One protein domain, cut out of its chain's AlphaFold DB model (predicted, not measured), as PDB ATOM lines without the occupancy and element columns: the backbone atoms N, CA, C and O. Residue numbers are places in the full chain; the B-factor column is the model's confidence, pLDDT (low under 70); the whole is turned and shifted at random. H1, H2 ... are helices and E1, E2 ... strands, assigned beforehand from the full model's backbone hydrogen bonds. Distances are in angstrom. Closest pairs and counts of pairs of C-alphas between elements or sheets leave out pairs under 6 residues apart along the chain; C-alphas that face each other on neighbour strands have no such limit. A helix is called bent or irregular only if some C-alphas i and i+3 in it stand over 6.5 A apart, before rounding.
ATOM      1  N   ALA A  31      25.352  55.276  92.358       92.56
ATOM      2  CA  ALA A  31      26.778  55.404  92.056       92.56
ATOM      3  C   ALA A  31      27.195  56.800  91.576       92.56
ATOM      4  O   ALA A  31      28.095  57.395  92.160       92.56
ATOM      5  N   ALA A  32      26.518  57.356  90.567       92.81
ATOM      6  CA  ALA A  32      26.892  58.659  90.011       92.81
ATOM      7  C   ALA A  32      26.742  59.793  91.038       92.81
ATOM      8  O   ALA A  32      27.517  60.748  91.054       92.81
ATOM      9  N   TRP A  33      25.740  59.692  91.910       92.69
ATOM     10  CA  TRP A  33      25.524  60.650  92.987       92.69
ATOM     11  C   TRP A  33      26.620  60.553  94.057       92.69
ATOM     12  O   TRP A  33      27.221  61.577  94.393       92.69
ATOM     13  N   LEU A  34      26.937  59.338  94.518       94.81
ATOM     14  CA  LEU A  34      28.016  59.090  95.475       94.81
ATOM     15  C   LEU A  34      29.365  59.575  94.943       94.81
ATOM     16  O   LEU A  34      30.081  60.283  95.647       94.81
ATOM     17  N   GLU A  35      29.700  59.231  93.698       95.94
ATOM     18  CA  GLU A  35      30.967  59.622  93.083       95.94
ATOM     19  C   GLU A  35      31.107  61.141  93.011       95.94
ATOM     20  O   GLU A  35      32.131  61.672  93.438       95.94
ATOM     21  N   ARG A  36      30.068  61.860  92.564       95.38
ATOM     22  CA  ARG A  36      30.088  63.331  92.534       95.38
ATOM     23  C   ARG A  36      30.284  63.925  93.926       95.38
ATOM     24  O   ARG A  36      31.198  64.719  94.121       95.38
ATOM     25  N   MET A  37      29.467  63.518  94.897       94.81
ATOM     26  CA  MET A  37      29.524  64.087  96.247       94.81
ATOM     27  C   MET A  37      30.856  63.823  96.945       94.81
ATOM     28  O   MET A  37      31.437  64.732  97.537       94.81
ATOM     29  N   PHE A  38      31.360  62.592  96.879       95.31
ATOM     30  CA  PHE A  38      32.617  62.251  97.537       95.31
ATOM     31  C   PHE A  38      33.838  62.788  96.796       95.31
ATOM     32  O   PHE A  38      34.854  63.020  97.443       95.31
ATOM     33  N   THR A  39      33.741  63.063  95.491       95.19
ATOM     34  CA  THR A  39      34.775  63.817  94.766       95.19
ATOM     35  C   THR A  39      34.864  65.250  95.287       95.19
ATOM     36  O   THR A  39      35.952  65.703  95.624       95.19
ATOM     37  N   THR A  40      33.732  65.933  95.486       95.44
ATOM     38  CA  THR A  40      33.724  67.267  96.109       95.44
ATOM     39  C   THR A  40      34.349  67.245  97.507       95.44
ATOM     40  O   THR A  40      35.212  68.061  97.817       95.44
ATOM     41  N   ILE A  41      33.995  66.262  98.343       93.50
ATOM     42  CA  ILE A  41      34.597  66.104  99.680       93.50
ATOM     43  C   ILE A  41      36.104  65.830  99.587       93.50
ATOM     44  O   ILE A  41      36.879  66.357 100.392       93.50
ATOM     45  N   ALA A  42      36.516  65.007  98.619       92.50
ATOM     46  CA  ALA A  42      37.916  64.696  98.379       92.50
ATOM     47  C   ALA A  42      38.716  65.969  98.115       92.50
ATOM     48  O   ALA A  42      39.728  66.185  98.780       92.50
ATOM     49  N   ASP A  43      38.234  66.813  97.205       91.75
ATOM     50  CA  ASP A  43      38.937  68.015  96.774       91.75
ATOM     51  C   ASP A  43      38.894  69.143  97.808       91.75
ATOM     52  O   ASP A  43      39.916  69.786  98.045       91.75
ATOM     53  N   GLU A  44      37.754  69.362  98.466       92.69
ATOM     54  CA  GLU A  44      37.571  70.503  99.371       92.69
ATOM     55  C   GLU A  44      38.104  70.260 100.784       92.69
ATOM     56  O   GLU A  44      38.606  71.183 101.425       92.69
ATOM     57  N   LYS A  45      37.957  69.036 101.308       89.56
ATOM     58  CA  LYS A  45      38.161  68.763 102.743       89.56
ATOM     59  C   LYS A  45      39.298  67.799 103.024       89.56
ATOM     60  O   LYS A  45      39.975  67.942 104.037       89.56
ATOM     61  N   MET A  46      39.496  66.806 102.159       91.81
ATOM     62  CA  MET A  46      40.378  65.675 102.463       91.81
ATOM     63  C   MET A  46      41.747  65.763 101.782       91.81
ATOM     64  O   MET A  46      42.693  65.139 102.256       91.81
ATOM     65  N   ARG A  47      41.880  66.536 100.695       89.44
ATOM     66  CA  ARG A  47      43.089  66.596  99.854       89.44
ATOM     67  C   ARG A  47      44.361  67.005 100.597       89.44
ATOM     68  O   ARG A  47      45.448  66.586 100.212       89.44
ATOM     69  N   SER A  48      44.238  67.819 101.644       90.00
ATOM     70  CA  SER A  48      45.365  68.308 102.449       90.00
ATOM     71  C   SER A  48      45.847  67.314 103.511       90.00
ATOM     72  O   SER A  48      46.853  67.567 104.174       90.00
ATOM     73  N   LEU A  49      45.146  66.193 103.700       90.75
ATOM     74  CA  LEU A  49      45.453  65.237 104.756       90.75
ATOM     75  C   LEU A  49      46.609  64.308 104.348       90.75
ATOM     76  O   LEU A  49      46.664  63.847 103.206       90.75
ATOM     77  N   PRO A  50      47.507  63.947 105.284       87.50
ATOM     78  CA  PRO A  50      48.735  63.202 104.979       87.50
ATOM     79  C   PRO A  50      48.496  61.764 104.489       87.50
ATOM     80  O   PRO A  50      49.401  61.131 103.952       87.50
ATOM     81  N   PHE A  51      47.287  61.232 104.670       88.00
ATOM     82  CA  PHE A  51      46.893  59.897 104.214       88.00
ATOM     83  C   PHE A  51      46.144  59.902 102.872       88.00
ATOM     84  O   PHE A  51      45.728  58.840 102.407       88.00
ATOM     85  N   PHE A  52      45.947  61.066 102.246       93.25
ATOM     86  CA  PHE A  52      45.265  61.168 100.960       93.25
ATOM     87  C   PHE A  52      46.108  60.546  99.836       93.25
ATOM     88  O   PHE A  52      47.246  60.952  99.597       93.25
ATOM     89  N   ARG A  53      45.554  59.568  99.106       91.94
ATOM     90  CA  ARG A  53      46.264  58.874  98.018       91.94
ATOM     91  C   ARG A  53      45.783  59.340  96.645       91.94
ATOM     92  O   ARG A  53      44.792  58.842  96.131       91.94
ATOM     93  N   VAL A  54      46.540  60.239  96.011       89.06
ATOM     94  CA  VAL A  54      46.190  60.865  94.714       89.06
ATOM     95  C   VAL A  54      45.950  59.854  93.579       89.06
ATOM     96  O   VAL A  54      45.158  60.119  92.682       89.06
ATOM     97  N   GLY A  55      46.596  58.685  93.616       92.31
ATOM     98  CA  GLY A  55      46.417  57.641  92.599       92.31
ATOM     99  C   GLY A  55      45.118  56.833  92.714       92.31
ATOM    100  O   GLY A  55      44.842  56.017  91.839       92.31
ATOM    101  N   ILE A  56      44.334  57.021  93.780       93.06
ATOM    102  CA  ILE A  56      43.086  56.289  94.005       93.06
ATOM    103  C   ILE A  56      41.907  57.228  93.721       93.06
ATOM    104  O   ILE A  56      41.743  58.213  94.438       93.06
ATOM    105  N   PRO A  57      41.069  56.947  92.708       93.94
ATOM    106  CA  PRO A  57      39.891  57.758  92.426       93.94
ATOM    107  C   PRO A  57      38.746  57.462  93.404       93.94
ATOM    108  O   PRO A  57      38.669  56.383  93.992       93.94
ATOM    109  N   VAL A  58      37.806  58.403  93.515       96.12
ATOM    110  CA  VAL A  58      36.504  58.142  94.142       96.12
ATOM    111  C   VAL A  58      35.663  57.296  93.187       96.12
ATOM    112  O   VAL A  58      35.444  57.707  92.049       96.12
ATOM    113  N   ARG A  59      35.210  56.116  93.627       97.25
ATOM    114  CA  ARG A  59      34.407  55.191  92.813       97.25
ATOM    115  C   ARG A  59      33.350  54.466  93.632       97.25
ATOM    116  O   ARG A  59      33.641  53.940  94.705       97.25
ATOM    117  N   ALA A  60      32.140  54.392  93.094       96.62
ATOM    118  CA  ALA A  60      31.057  53.591  93.644       96.62
ATOM    119  C   ALA A  60      31.038  52.222  92.945       96.62
ATOM    120  O   ALA A  60      30.641  52.083  91.789       96.62
ATOM    121  N   CYS A  61      31.500  51.199  93.654       94.62
ATOM    122  CA  CYS A  61      31.765  49.865  93.137       94.62
ATOM    123  C   CYS A  61      30.667  48.876  93.542       94.62
ATOM    124  O   CYS A  61      30.333  48.757  94.721       94.62
ATOM    125  N   GLY A  62      30.164  48.106  92.573       91.31
ATOM    126  CA  GLY A  62      29.341  46.923  92.843       91.31
ATOM    127  C   GLY A  62      28.007  47.209  93.532       91.31
ATOM    128  O   GLY A  62      27.544  46.371  94.298       91.31
ATOM    129  N   PHE A  63      27.409  48.379  93.289       92.31
ATOM    130  CA  PHE A  63      26.068  48.674  93.786       92.31
ATOM    131  C   PHE A  63      25.043  47.757  93.122       92.31
ATOM    132  O   PHE A  63      24.905  47.735  91.902       92.31
ATOM    133  N   THR A  64      24.335  46.988  93.940       92.44
ATOM    134  CA  THR A  64      23.286  46.067  93.508       92.44
ATOM    135  C   THR A  64      22.069  46.197  94.412       92.44
ATOM    136  O   THR A  64      22.193  46.589  95.574       92.44
ATOM    137  N   LEU A  65      20.889  45.871  93.885       91.75
ATOM    138  CA  LEU A  65      19.681  45.750  94.692       91.75
ATOM    139  C   LEU A  65      19.660  44.372  95.351       91.75
ATOM    140  O   LEU A  65      19.378  43.366  94.704       91.75
ATOM    141  N   PHE A  66      19.934  44.338  96.649       89.31
ATOM    142  CA  PHE A  66      19.787  43.159  97.490       89.31
ATOM    143  C   PHE A  66      18.663  43.417  98.493       89.31
ATOM    144  O   PHE A  66      18.689  44.420  99.200       89.31
ATOM    145  N   GLU A  67      17.638  42.562  98.512       88.25
ATOM    146  CA  GLU A  67      16.445  42.744  99.360       88.25
ATOM    147  C   GLU A  67      15.804  44.140  99.226       88.25
ATOM    148  O   GLU A  67      15.419  44.772 100.210       88.25
ATOM    149  N   GLN A  68      15.706  44.639  97.985       87.88
ATOM    150  CA  GLN A  68      15.196  45.981  97.662       87.88
ATOM    151  C   GLN A  68      15.991  47.131  98.309       87.88
ATOM    152  O   GLN A  68      15.484  48.241  98.411       87.88
ATOM    153  N   GLN A  69      17.231  46.888  98.728       89.69
ATOM    154  CA  GLN A  69      18.150  47.894  99.251       89.69
ATOM    155  C   GLN A  69      19.388  47.945  98.365       89.69
ATOM    156  O   GLN A  69      19.861  46.924  97.866       89.69
ATOM    157  N   TRP A  70      19.925  49.139  98.159       92.31
ATOM    158  CA  TRP A  70      21.170  49.295  97.424       92.31
ATOM    159  C   TRP A  70      22.335  48.924  98.335       92.31
ATOM    160  O   TRP A  70      22.583  49.597  99.333       92.31
ATOM    161  N   VAL A  71      23.072  47.877  97.981       94.31
ATOM    162  CA  VAL A  71      24.276  47.443  98.693       94.31
ATOM    163  C   VAL A  71      25.459  47.584  97.756       94.31
ATOM    164  O   VAL A  71      25.421  47.082  96.636       94.31
ATOM    165  N   GLY A  72      26.505  48.272  98.198       94.94
ATOM    166  CA  GLY A  72      27.690  48.499  97.381       94.94
ATOM    167  C   GLY A  72      28.853  49.054  98.181       94.94
ATOM    168  O   GLY A  72      28.739  49.352  99.367       94.94
ATOM    169  N   CYS A  73      29.997  49.191  97.527       96.81
ATOM    170  CA  CYS A  73      31.213  49.687  98.144       96.81
ATOM    171  C   CYS A  73      31.578  51.066  97.593       96.81
ATOM    172  O   CYS A  73      31.517  51.294  96.388       96.81
ATOM    173  N   LEU A  74      31.990  51.985  98.458       97.06
ATOM    174  CA  LEU A  74      32.548  53.269  98.064       97.06
ATOM    175  C   LEU A  74      34.056  53.264  98.302       97.06
ATOM    176  O   LEU A  74      34.516  53.220  99.445       97.06
ATOM    177  N   LEU A  75      34.814  53.337  97.215       96.56
ATOM    178  CA  LEU A  75      36.252  53.541  97.229       96.56
ATOM    179  C   LEU A  75      36.545  55.043  97.204       96.56
ATOM    180  O   LEU A  75      36.013  55.769  96.369       96.56
ATOM    181  N   THR A  76      37.407  55.504  98.103       95.88
ATOM    182  CA  THR A  76      37.897  56.886  98.163       95.88
ATOM    183  C   THR A  76      39.424  56.897  98.295       95.88
ATOM    184  O   THR A  76      40.009  55.883  98.690       95.88
ATOM    185  N   PRO A  77      40.089  58.040  98.042       94.38
ATOM    186  CA  PRO A  77      41.536  58.172  98.210       94.38
ATOM    187  C   PRO A  77      42.081  57.830  99.605       94.38
ATOM    188  O   PRO A  77      43.278  57.584  99.747       94.38
ATOM    189  N   TRP A  78      41.242  57.852 100.642       93.44
ATOM    190  CA  TRP A  78      41.651  57.631 102.033       93.44
ATOM    191  C   TRP A  78      41.053  56.370 102.663       93.44
ATOM    192  O   TRP A  78      41.552  55.924 103.693       93.44
ATOM    193  N   MET A  79      39.985  55.800 102.098       94.25
ATOM    194  CA  MET A  79      39.232  54.721 102.741       94.25
ATOM    195  C   MET A  79      38.325  53.969 101.755       94.25
ATOM    196  O   MET A  79      37.941  54.497 100.712       94.25
ATOM    197  N   MET A  80      37.953  52.740 102.109       95.06
ATOM    198  CA  MET A  80      36.954  51.939 101.407       95.06
ATOM    199  C   MET A  80      35.808  51.591 102.368       95.06
ATOM    200  O   MET A  80      36.048  50.994 103.416       95.06
ATOM    201  N   SER A  81      34.577  51.981 102.027       94.75
ATOM    202  CA  SER A  81      33.364  51.796 102.843       94.75
ATOM    203  C   SER A  81      32.408  50.797 102.207       94.75
ATOM    204  O   SER A  81      32.181  50.863 101.004       94.75
ATOM    205  N   LEU A  82      31.763  49.946 103.005       95.75
ATOM    206  CA  LEU A  82      30.553  49.233 102.587       95.75
ATOM    207  C   LEU A  82      29.332  50.089 102.938       95.75
ATOM    208  O   LEU A  82      29.206  50.544 104.074       95.75
ATOM    209  N   LEU A  83      28.454  50.322 101.968       93.69
ATOM    210  CA  LEU A  83      27.263  51.150 102.107       93.69
ATOM    211  C   LEU A  83      26.006  50.317 101.860       93.69
ATOM    212  O   LEU A  83      25.946  49.518 100.924       93.69
ATOM    213  N   VAL A  84      24.996  50.562 102.691       91.88
ATOM    214  CA  VAL A  84      23.620  50.110 102.483       91.88
ATOM    215  C   VAL A  84      22.758  51.363 102.413       91.88
ATOM    216  O   VAL A  84      22.788  52.183 103.333       91.88
ATOM    217  N   LEU A  85      22.031  51.533 101.315       90.62
ATOM    218  CA  LEU A  85      21.164  52.680 101.054       90.62
ATOM    219  C   LEU A  85      19.724  52.197 100.819       90.62
ATOM    220  O   LEU A  85      19.528  51.075 100.335       90.62
ATOM    221  N   PRO A  86      18.711  53.023 101.141       88.25
ATOM    222  CA  PRO A  86      17.323  52.687 100.848       88.25
ATOM    223  C   PRO A  86      17.149  52.493  99.341       88.25
ATOM    224  O   PRO A  86      17.645  53.301  98.553       88.25
ATOM    225  N   GLY A  87      16.476  51.415  98.939       87.56
ATOM    226  CA  GLY A  87      16.123  51.227  97.536       87.56
ATOM    227  C   GLY A  87      14.911  52.059  97.109       87.56
ATOM    228  O   GLY A  87      14.355  52.817  97.911       87.56
TER     229      GLY A  87
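What this domain is: This is residues 31 to 87 of the 109 residues of the protein "[NiFe] hydrogenase assembly HybE family chaperone" of Brenneria salicis ATCC 15712 = DSM 30166 (UniProt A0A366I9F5). A narrow, twisted sheet of three strands has one helix, H1, slantwise over one face, and its other face is bare. The first part of H1, residues 31 to 39, is near E1 and E2, and after H1 a long loop, residues 47 to 58, leads back to the sheet. The printed part has 57 residues with one named helix and three named strands, along the chain H1 E1 E2 E3; the sheet's order is E1 - E2 - E3, antiparallel, and the class is mixed, helices and strands. The outline is a rod spanning 39 by 15 by 13 A, only just compact, close to loose, with a radius of gyration of the C-alphas of 12.2 A.

Where its parts are: H1, residues 31 to 46, runs 20.0 A from C-alpha 31 at (26.778, 55.404, 92.056); it is neither bent nor irregular, but only just: C-alphas 43 and 46 are 6.3 A apart. E1, residues 59 to 66, is 19.5 A long, E2, residues 69 to 75, 19.1 A, and E3, residues 80 to 86, 19.7 A, ending at C-alpha 86 at (17.323, 52.687, 100.848).

How they stand to each other: The strands form a meander, each the antiparallel neighbour of the one before. The hairpin E1 and E2 stands at 162 degrees, with N 61 and O 73 within hydrogen-bond range at 2.7 A. The hairpin E2 and E3 stands at 158 degrees, with N 74 and O 81 at 2.8 A. The sheet is only just strongly twisted, its C-alphas up to 4.4 A off the best plane. H1 is on it in two layers, a helix on one face of a sheet, at a height over the sheet of 9.4 A. It lies over E2 and only just over E1, with 3 C-alphas falling on E1, and runs slantwise to the strands, at 37 degrees to E2 on the local plane. The closest C-alphas of H1 and E1 are those of Ala 31 and Ala 60, 4.9 A apart. In H1 every O i to N i+4 pair is within hydrogen-bond range.

The domain as a whole: The C-alphas farthest apart, of Ser 48 and Glu 67, are 38.7 A apart. The printed part has no cut. The link H1 to E1 is long, 12 residues; the other two are tight. No printed residue is under 70 in pLDDT.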